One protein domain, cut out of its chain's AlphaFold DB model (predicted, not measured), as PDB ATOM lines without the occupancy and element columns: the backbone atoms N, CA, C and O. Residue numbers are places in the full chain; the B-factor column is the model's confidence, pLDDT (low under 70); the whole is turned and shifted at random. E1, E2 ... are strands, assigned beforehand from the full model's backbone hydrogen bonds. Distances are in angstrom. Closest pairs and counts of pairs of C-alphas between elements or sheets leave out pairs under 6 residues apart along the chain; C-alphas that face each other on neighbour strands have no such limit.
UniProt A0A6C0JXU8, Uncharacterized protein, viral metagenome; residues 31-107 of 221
ATOM      1  N   ASP A  31     214.121 231.993 351.977       66.12
ATOM      2  CA  ASP A  31     215.109 233.036 351.784       66.12
ATOM      3  C   ASP A  31     216.240 232.768 352.784       66.12
ATOM      4  O   ASP A  31     216.242 233.249 353.921       66.12
ATOM      5  N   THR A  32     217.152 231.863 352.418       76.31
ATOM      6  CA  THR A  32     218.377 231.611 353.161       76.31
ATOM      7  C   THR A  32     219.203 232.868 353.009       76.31
ATOM      8  O   THR A  32     220.012 232.997 352.094       76.31
ATOM      9  N   THR A  33     218.929 233.832 353.881       86.12
ATOM     10  CA  THR A  33     219.684 235.071 353.947       86.12
ATOM     11  C   THR A  33     221.074 234.718 354.445       86.12
ATOM     12  O   THR A  33     221.305 234.516 355.639       86.12
ATOM     13  N   PHE A  34     222.009 234.593 353.508       95.56
ATOM     14  CA  PHE A  34     223.416 234.470 353.831       95.56
ATOM     15  C   PHE A  34     223.860 235.772 354.491       95.56
ATOM     16  O   PHE A  34     223.486 236.864 354.058       95.56
ATOM     17  N   ARG A  35     224.597 235.662 355.594       97.38
ATOM     18  CA  ARG A  35     225.032 236.802 356.401       97.38
ATOM     19  C   ARG A  35     226.517 236.684 356.686       97.38
ATOM     20  O   ARG A  35     226.970 235.610 357.073       97.38
ATOM     21  N   CYS A  36     227.236 237.789 356.531       97.75
ATOM     22  CA  CYS A  36     228.607 237.898 357.011       97.75
ATOM     23  C   CYS A  36     228.615 238.098 358.532       97.75
ATOM     24  O   CYS A  36     227.648 238.626 359.104       97.75
ATOM     25  N   ALA A  37     229.695 237.674 359.188       97.75
ATOM     26  CA  ALA A  37     229.865 237.897 360.618       97.75
ATOM     27  C   ALA A  37     229.971 239.402 360.936       97.75
ATOM     28  O   ALA A  37     230.227 240.233 360.066       97.75
ATOM     29  N   ILE A  38     229.756 239.778 362.201       97.50
ATOM     30  CA  ILE A  38     229.981 241.166 362.635       97.50
ATOM     31  C   ILE A  38     231.472 241.489 362.461       97.50
ATOM     32  O   ILE A  38     232.315 240.736 362.942       97.50
ATOM     33  N   GLY A  39     231.778 242.605 361.794       95.00
ATOM     34  CA  GLY A  39     233.149 243.000 361.447       95.00
ATOM     35  C   GLY A  39     233.625 242.509 360.073       95.00
ATOM     36  O   GLY A  39     234.636 243.003 359.577       95.00
ATOM     37  N   GLU A  40     232.880 241.610 359.428       97.81
ATOM     38  CA  GLU A  40     233.084 241.262 358.023       97.81
ATOM     39  C   GLU A  40     232.212 242.131 357.110       97.81
ATOM     40  O   GLU A  40     231.118 242.580 357.464       97.81
ATOM     41  N   CYS A  41     232.692 242.335 355.890       98.38
ATOM     42  CA  CYS A  41     232.055 243.145 354.875       98.38
ATOM     43  C   CYS A  41     231.667 242.278 353.673       98.38
ATOM     44  O   CYS A  41     232.554 241.717 353.013       98.38
ATOM     45  N   PRO A  42     230.370 242.213 353.317       98.38
ATOM     46  CA  PRO A  42     229.959 241.824 351.980       98.38
ATOM     47  C   PRO A  42     230.754 242.607 350.938       98.38
ATOM     48  O   PRO A  42     230.792 243.838 350.950       98.38
ATOM     49  N   THR A  43     231.426 241.877 350.066       98.56
ATOM     50  CA  THR A  43     232.336 242.386 349.053       98.56
ATOM     51  C   THR A  43     231.842 241.903 347.709       98.56
ATOM     52  O   THR A  43     231.786 240.700 347.471       98.56
ATOM     53  N   ASN A  44     231.480 242.824 346.825       98.44
ATOM     54  CA  ASN A  44     231.029 242.451 345.492       98.44
ATOM     55  C   ASN A  44     232.183 241.820 344.693       98.44
ATOM     56  O   ASN A  44     233.247 242.419 344.576       98.44
ATOM     57  N   ILE A  45     231.972 240.636 344.119       98.25
ATOM     58  CA  ILE A  45     233.016 239.867 343.421       98.25
ATOM     59  C   ILE A  45     233.509 240.599 342.161       98.25
ATOM     60  O   ILE A  45     234.683 240.512 341.815       98.25
ATOM     61  N   GLN A  46     232.628 241.335 341.472       96.19
ATOM     62  CA  GLN A  46     232.957 242.030 340.221       96.19
ATOM     63  C   GLN A  46     233.563 243.415 340.457       96.19
ATOM     64  O   GLN A  46     234.523 243.799 339.794       96.19
ATOM     65  N   THR A  47     232.989 244.197 341.373       97.38
ATOM     66  CA  THR A  47     233.434 245.575 341.626       97.38
ATOM     67  C   THR A  47     234.463 245.660 342.743       97.38
ATOM     68  O   THR A  47     235.141 246.680 342.867       97.38
ATOM     69  N   GLY A  48     234.582 244.634 343.581       97.25
ATOM     70  CA  GLY A  48     235.479 244.636 344.726       97.25
ATOM     71  C   GLY A  48     235.046 245.528 345.879       97.25
ATOM     72  O   GLY A  48     235.769 245.634 346.864       97.25
ATOM     73  N   VAL A  49     233.921 246.236 345.755       98.12
ATOM     74  CA  VAL A  49     233.481 247.209 346.758       98.12
ATOM     75  C   VAL A  49     232.954 246.473 347.984       98.12
ATOM     76  O   VAL A  49     232.086 245.607 347.864       98.12
ATOM     77  N   LYS A  50     233.477 246.847 349.155       97.81
ATOM     78  CA  LYS A  50     233.034 246.366 350.463       97.81
ATOM     79  C   LYS A  50     231.871 247.207 350.982       97.81
ATOM     80  O   LYS A  50     231.845 248.423 350.805       97.81
ATOM     81  N   ARG A  51     230.926 246.567 351.665       97.31
ATOM     82  CA  ARG A  51     229.903 247.219 352.490       97.31
ATOM     83  C   ARG A  51     230.141 246.803 353.931       97.31
ATOM     84  O   ARG A  51     229.806 245.685 354.288       97.31
ATOM     85  N   CYS A  52     230.738 247.659 354.746       96.56
ATOM     86  CA  CYS A  52     231.139 247.290 356.101       96.56
ATOM     87  C   CYS A  52     230.128 247.749 357.160       96.56
ATOM     88  O   CYS A  52     229.480 248.789 357.029       96.56
ATOM     89  N   SER A  53     229.990 246.966 358.233       96.06
ATOM     90  CA  SER A  53     229.304 247.387 359.453       96.06
ATOM     91  C   SER A  53     229.990 246.796 360.678       96.06
ATOM     92  O   SER A  53     230.184 245.588 360.780       96.06
ATOM     93  N   SER A  54     230.322 247.659 361.635       95.56
ATOM     94  CA  SER A  54     230.925 247.261 362.909       95.56
ATOM     95  C   SER A  54     229.899 246.820 363.958       95.56
ATOM     96  O   SER A  54     230.281 246.307 365.005       95.56
ATOM     97  N   THR A  55     228.599 247.020 363.710       97.12
ATOM     98  CA  THR A  55     227.545 246.846 364.725       97.12
ATOM     99  C   THR A  55     226.538 245.749 364.406       97.12
ATOM    100  O   THR A  55     225.865 245.270 365.316       97.12
ATOM    101  N   GLN A  56     226.414 245.334 363.146       96.81
ATOM    102  CA  GLN A  56     225.421 244.345 362.732       96.81
ATOM    103  C   GLN A  56     225.959 243.406 361.653       96.81
ATOM    104  O   GLN A  56     226.755 243.801 360.807       96.81
ATOM    105  N   SER A  57     225.461 242.167 361.656       97.19
ATOM    106  CA  SER A  57     225.648 241.238 360.540       97.19
ATOM    107  C   SER A  57     224.969 241.798 359.293       97.19
ATOM    108  O   SER A  57     223.803 242.211 359.371       97.19
ATOM    109  N   LEU A  58     225.633 241.741 358.148       97.12
ATOM    110  CA  LEU A  58     225.066 242.183 356.879       97.12
ATOM    111  C   LEU A  58     224.691 240.976 356.025       97.12
ATOM    112  O   LEU A  58     225.460 240.022 355.928       97.12
ATOM    113  N   SER A  59     223.511 241.020 355.406       96.94
ATOM    114  CA  SER A  59     223.142 240.033 354.395       96.94
ATOM    115  C   SER A  59     223.940 240.254 353.113       96.94
ATOM    116  O   SER A  59     224.236 241.403 352.751       96.94
ATOM    117  N   TYR A  60     224.243 239.161 352.424       97.44
ATOM    118  CA  TYR A  60     224.908 239.178 351.130       97.44
ATOM    119  C   TYR A  60     224.295 238.149 350.182       97.44
ATOM    120  O   TYR A  60     223.674 237.179 350.618       97.44
ATOM    121  N   ASP A  61     224.466 238.375 348.885       95.75
ATOM    122  CA  ASP A  61     224.094 237.415 347.846       95.75
ATOM    123  C   ASP A  61     225.323 236.580 347.447       95.75
ATOM    124  O   ASP A  61     226.241 237.127 346.838       95.75
ATOM    125  N   PRO A  62     225.378 235.264 347.726       96.12
ATOM    126  CA  PRO A  62     226.547 234.444 347.411       96.12
ATOM    127  C   PRO A  62     226.818 234.295 345.907       96.12
ATOM    128  O   PRO A  62     227.893 233.828 345.536       96.12
ATOM    129  N   ALA A  63     225.873 234.664 345.032       95.44
ATOM    130  CA  ALA A  63     226.108 234.681 343.592       95.44
ATOM    131  C   ALA A  63     226.953 235.886 343.144       95.44
ATOM    132  O   ALA A  63     227.583 235.832 342.086       95.44
ATOM    133  N   THR A  64     226.964 236.976 343.919       97.31
ATOM    134  CA  THR A  64     227.577 238.253 343.517       97.31
ATOM    135  C   THR A  64     228.494 238.873 344.571       97.31
ATOM    136  O   THR A  64     229.270 239.775 344.247       97.31
ATOM    137  N   GLU A  65     228.455 238.386 345.806       98.31
ATOM    138  CA  GLU A  65     229.195 238.899 346.951       98.31
ATOM    139  C   GLU A  65     229.870 237.764 347.740       98.31
ATOM    140  O   GLU A  65     229.412 236.621 347.775       98.31
ATOM    141  N   VAL A  66     230.957 238.110 348.421       98.31
ATOM    142  CA  VAL A  66     231.657 237.263 349.395       98.31
ATOM    143  C   VAL A  66     231.925 238.048 350.675       98.31
ATOM    144  O   VAL A  66     231.960 239.274 350.649       98.31
ATOM    145  N   CYS A  67     232.138 237.370 351.800       98.56
ATOM    146  CA  CYS A  67     232.539 238.027 353.044       98.56
ATOM    147  C   CYS A  67     234.067 238.133 353.115       98.56
ATOM    148  O   CYS A  67     234.749 237.129 352.906       98.56
ATOM    149  N   ASN A  68     234.573 239.332 353.409       98.62
ATOM    150  CA  ASN A  68     235.970 239.590 353.766       98.62
ATOM    151  C   ASN A  68     236.031 240.378 355.081       98.62
ATOM    152  O   ASN A  68     235.097 241.119 355.384       98.62
ATOM    153  N   SER A  69     237.140 240.317 355.811       97.94
ATOM    154  CA  SER A  69     237.419 241.259 356.908       97.94
ATOM    155  C   SER A  69     237.443 242.717 356.406       97.94
ATOM    156  O   SER A  69     237.677 242.974 355.223       97.94
ATOM    157  N   ALA A  70     237.207 243.712 357.267       97.38
ATOM    158  CA  ALA A  70     237.220 245.125 356.849       97.38
ATOM    159  C   ALA A  70     238.579 245.557 356.259       97.38
ATOM    160  O   ALA A  70     238.647 246.075 355.138       97.38
ATOM    161  N   ASP A  71     239.659 245.191 356.943       97.38
ATOM    162  CA  ASP A  71     241.049 245.570 356.671       97.38
ATOM    163  C   ASP A  71     241.804 244.583 355.765       97.38
ATOM    164  O   ASP A  71     242.973 244.805 355.430       97.38
ATOM    165  N   ARG A  72     241.161 243.482 355.349       98.06
ATOM    166  CA  ARG A  72     241.793 242.447 354.518       98.06
ATOM    167  C   ARG A  72     240.879 241.871 353.446       98.06
ATOM    168  O   ARG A  72     239.667 241.980 353.512       98.06
ATOM    169  N   CYS A  73     241.476 241.290 352.423       98.12
ATOM    170  CA  CYS A  73     240.837 240.557 351.344       98.12
ATOM    171  C   CYS A  73     241.190 239.076 351.532       98.12
ATOM    172  O   CYS A  73     242.080 238.542 350.880       98.12
ATOM    173  N   ASP A  74     240.585 238.464 352.546       97.75
ATOM    174  CA  ASP A  74     240.885 237.126 353.064       97.75
ATOM    175  C   ASP A  74     239.987 236.022 352.483       97.75
ATOM    176  O   ASP A  74     240.233 234.834 352.709       97.75
ATOM    177  N   ASN A  75     238.989 236.383 351.675       98.12
ATOM    178  CA  ASN A  75     238.211 235.426 350.911       98.12
ATOM    179  C   ASN A  75     239.026 234.867 349.727       98.12
ATOM    180  O   ASN A  75     239.548 235.652 348.932       98.12
ATOM    181  N   PRO A  76     239.065 233.538 349.514       97.12
ATOM    182  CA  PRO A  76     239.818 232.932 348.412       97.12
ATOM    183  C   PRO A  76     239.416 233.395 347.005       97.12
ATOM    184  O   PRO A  76     240.220 233.287 346.084       97.12
ATOM    185  N   ILE A  77     238.181 233.877 346.814       97.19
ATOM    186  CA  ILE A  77     237.699 234.356 345.509       97.19
ATOM    187  C   ILE A  77     238.235 235.761 345.216       97.19
ATOM    188  O   ILE A  77     238.589 236.053 344.078       97.19
ATOM    189  N   THR A  78     238.300 236.627 346.228       97.62
ATOM    190  CA  THR A  78     238.718 238.029 346.101       97.62
ATOM    191  C   THR A  78     239.962 238.292 346.945       97.62
ATOM    192  O   THR A  78     239.933 239.158 347.811       97.62
ATOM    193  N   SER A  79     241.031 237.520 346.752       97.00
ATOM    194  CA  SER A  79     242.190 237.492 347.658       97.00
ATOM    195  C   SER A  79     243.136 238.697 347.554       97.00
ATOM    196  O   SER A  79     244.063 238.833 348.350       97.00
ATOM    197  N   TYR A  80     242.926 239.582 346.578       95.69
ATOM    198  CA  TYR A  80     243.833 240.689 346.280       95.69
ATOM    199  C   TYR A  80     243.285 242.016 346.802       95.69
ATOM    200  O   TYR A  80     242.181 242.410 346.435       95.69
ATOM    201  N   ALA A  81     244.055 242.749 347.605       96.44
ATOM    202  CA  ALA A  81     243.652 244.065 348.107       96.44
ATOM    203  C   ALA A  81     244.083 245.174 347.146       96.44
ATOM    204  O   ALA A  81     245.273 245.349 346.905       96.44
ATOM    205  N   VAL A  82     243.140 245.947 346.607       94.12
ATOM    206  CA  VAL A  82     243.424 247.050 345.680       94.12
ATOM    207  C   VAL A  82     244.038 248.224 346.440       94.12
ATOM    208  O   VAL A  82     243.459 248.764 347.385       94.12
ATOM    209  N   LEU A  83     245.218 248.636 345.994       87.94
ATOM    210  CA  LEU A  83     245.998 249.727 346.552       87.94
ATOM    211  C   LEU A  83     245.555 251.082 345.968       87.94
ATOM    212  O   LEU A  83     245.095 251.138 344.824       87.94
ATOM    213  N   PRO A  84     245.775 252.207 346.682       86.88
ATOM    214  CA  PRO A  84     245.517 253.557 346.156       86.88
ATOM    215  C   PRO A  84     246.265 253.871 344.850       86.88
ATOM    216  O   PRO A  84     245.898 254.770 344.105       86.88
ATOM    217  N   THR A  85     247.322 253.108 344.586       79.38
ATOM    218  CA  THR A  85     248.197 253.188 343.419       79.38
ATOM    219  C   THR A  85     247.632 252.472 342.187       79.38
ATOM    220  O   THR A  85     248.274 252.445 341.143       79.38
ATOM    221  N   GLY A  86     246.454 251.848 342.304       83.06
ATOM    222  CA  GLY A  86     245.803 251.074 341.243       83.06
ATOM    223  C   GLY A  86     246.233 249.606 341.161       83.06
ATOM    224  O   GLY A  86     245.563 248.830 340.487       83.06
ATOM    225  N   GLY A  87     247.300 249.215 341.862       86.06
ATOM    226  CA  GLY A  87     247.766 247.828 341.929       86.06
ATOM    227  C   GLY A  87     247.053 247.005 342.993       86.06
ATOM    228  O   GLY A  87     246.116 247.485 343.630       86.06
ATOM    229  N   THR A  88     247.531 245.788 343.240       89.38
ATOM    230  CA  THR A  88     247.030 244.925 344.319       89.38
ATOM    231  C   THR A  88     248.125 244.396 345.243       89.38
ATOM    232  O   THR A  88     249.219 244.093 344.775       89.38
ATOM    233  N   ASP A  89     247.810 244.211 346.527       86.62
ATOM    234  CA  ASP A  89     248.586 243.412 347.490       86.62
ATOM    235  C   ASP A  89     248.073 241.960 347.483       86.62
ATOM    236  O   ASP A  89     246.886 241.707 347.711       86.62
ATOM    237  N   ASP A  90     248.967 241.013 347.205       85.81
ATOM    238  CA  ASP A  90     248.711 239.572 347.096       85.81
ATOM    239  C   ASP A  90     248.534 238.868 348.448       85.81
ATOM    240  O   ASP A  90     247.992 237.767 348.513       85.81
ATOM    241  N   ARG A  91     248.914 239.524 349.549       89.88
ATOM    242  CA  ARG A  91     248.609 239.081 350.919       89.88
ATOM    243  C   ARG A  91     247.211 239.516 351.361       89.88
ATOM    244  O   ARG A  91     246.830 239.269 352.514       89.88
ATOM    245  N   GLY A  92     246.495 240.232 350.492       94.31
ATOM    246  CA  GLY A  92     245.164 240.759 350.749       94.31
ATOM    247  C   GLY A  92     245.137 241.780 351.884       94.31
ATOM    248  O   GLY A  92     244.144 241.848 352.591       94.31
ATOM    249  N   VAL A  93     246.208 242.535 352.141       95.44
ATOM    250  CA  VAL A  93     246.238 243.530 353.230       95.44
ATOM    251  C   VAL A  93     245.867 244.911 352.690       95.44
ATOM    252  O   VAL A  93     246.494 245.403 351.752       95.44
ATOM    253  N   CYS A  94     244.856 245.556 353.277       94.19
ATOM    254  CA  CYS A  94     244.468 246.905 352.880       94.19
ATOM    255  C   CYS A  94     245.498 247.950 353.346       94.19
ATOM    256  O   CYS A  94     246.091 247.851 354.418       94.19
ATOM    257  N   ALA A  95     245.703 248.999 352.542       89.00
ATOM    258  CA  ALA A  95     246.546 250.142 352.919       89.00
ATOM    259  C   ALA A  95     245.877 251.082 353.944       89.00
ATOM    260  O   ALA A  95     246.552 251.894 354.572       89.00
ATOM    261  N   THR A  96     244.555 250.988 354.052       91.19
ATOM    262  CA  THR A  96     243.647 251.755 354.911       91.19
ATOM    263  C   THR A  96     242.691 250.779 355.596       91.19
ATOM    264  O   THR A  96     242.665 249.607 355.230       91.19
ATOM    265  N   GLU A  97     241.890 251.239 356.562       87.88
ATOM    266  CA  GLU A  97     240.925 250.375 357.274       87.88
ATOM    267  C   GLU A  97     239.944 249.657 356.335       87.88
ATOM    268  O   GLU A  97     239.525 248.544 356.630       87.88
ATOM    269  N   GLU A  98     239.628 250.258 355.185       90.88
ATOM    270  CA  GLU A  98     238.835 249.637 354.125       90.88
ATOM    271  C   GLU A  98     239.537 249.791 352.773       90.88
ATOM    272  O   GLU A  98     240.139 250.827 352.475       90.88
ATOM    273  N   CYS A  99     239.451 248.762 351.931       95.44
ATOM    274  CA  CYS A  99     239.916 248.790 350.548       95.44
ATOM    275  C   CYS A  99     238.999 247.954 349.645       95.44
ATOM    276  O   CYS A  99     238.171 247.180 350.129       95.44
ATOM    277  N   ARG A 100     239.139 248.105 348.323       97.62
ATOM    278  CA  ARG A 100     238.473 247.208 347.365       97.62
ATOM    279  C   ARG A 100     239.237 245.888 347.283       97.62
ATOM    280  O   ARG A 100     240.460 245.903 347.363       97.62
ATOM    281  N   CYS A 101     238.538 244.778 347.068       98.00
ATOM    282  CA  CYS A 101     239.169 243.492 346.768       98.00
ATOM    283  C   CYS A 101     239.075 243.150 345.279       98.00
ATOM    284  O   CYS A 101     238.187 243.624 344.581       98.00
ATOM    285  N   SER A 102     239.973 242.318 344.776       96.62
ATOM    286  CA  SER A 102     239.987 241.874 343.385       96.62
ATOM    287  C   SER A 102     240.133 240.360 343.315       96.62
ATOM    288  O   SER A 102     240.718 239.740 344.203       96.62
ATOM    289  N   THR A 103     239.589 239.766 342.256       95.50
ATOM    290  CA  THR A 103     239.790 238.351 341.903       95.50
ATOM    291  C   THR A 103     241.084 238.138 341.116       95.50
ATOM    292  O   THR A 103     241.572 237.018 340.989       95.50
ATOM    293  N   THR A 104     241.649 239.223 340.589       90.25
ATOM    294  CA  THR A 104     242.869 239.232 339.789       90.25
ATOM    295  C   THR A 104     243.909 240.139 340.422       90.25
ATOM    296  O   THR A 104     243.587 241.201 340.966       90.25
ATOM    297  N   ALA A 105     245.168 239.726 340.323       86.12
ATOM    298  CA  ALA A 105     246.279 240.600 340.641       86.12
ATOM    299  C   ALA A 105     246.343 241.748 339.618       86.12
ATOM    300  O   ALA A 105     246.007 241.572 338.444       86.12
ATOM    301  N   ALA A 106     246.788 242.914 340.066       82.81
ATOM    302  CA  ALA A 106     246.955 244.124 339.281       82.81
ATOM    303  C   ALA A 106     248.298 244.775 339.608       82.81
ATOM    304  O   ALA A 106     248.683 244.882 340.777       82.81
ATOM    305  N   CYS A 107     248.979 245.284 338.589       77.31
ATOM    306  CA  CYS A 107     250.113 246.165 338.817       77.31
ATOM    307  C   CYS A 107     249.634 247.599 339.090       77.31
ATOM    308  O   CYS A 107     248.621 248.019 338.530       77.31
TER     309      CYS A 107
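What this domain is: This is residues 31 to 107 of the 221 residues of an uncharacterized protein of viral metagenome (UniProt A0A6C0JXU8). With little regular structure, this is an elongated body of loops in which a two-stranded hairpin, E1 and E2, lies toward the first-residue end and the short strand E3 toward the last-residue end. A short antiparallel pairing of residues 34 to 35 with 59 to 60 adds to the hairpin's half. The printed part has 77 residues, with no named helix and three strands in the order E1, E2, E3, 13 residues, all strand; it is compact, with a radius of gyration of the C-alphas of 11.6 A, and spans 39 by 24 by 16 A.

Where its parts are: E1, residues 40 to 44, begins at C-alpha (233.084, 241.262, 358.023) and is 12.8 A long. E2, residues 65 to 69, is 13.1 A long. E3, residues 80 to 82, ends at (243.424, 247.050, 345.680).

How they stand to each other: E1 and E2 form an antiparallel hairpin at 144 degrees, with N 41 and O 68 within hydrogen-bond range at 2.7 A. E3 pairs with no named strand and is apart from both.

The domain as a whole: The C-alphas of Asp 31 and Thr 85 are farthest apart, 39.6 A. The printed part has no cut. The link E1 to E2 is long, 20 residues. Residue 31 alone has pLDDT under 70.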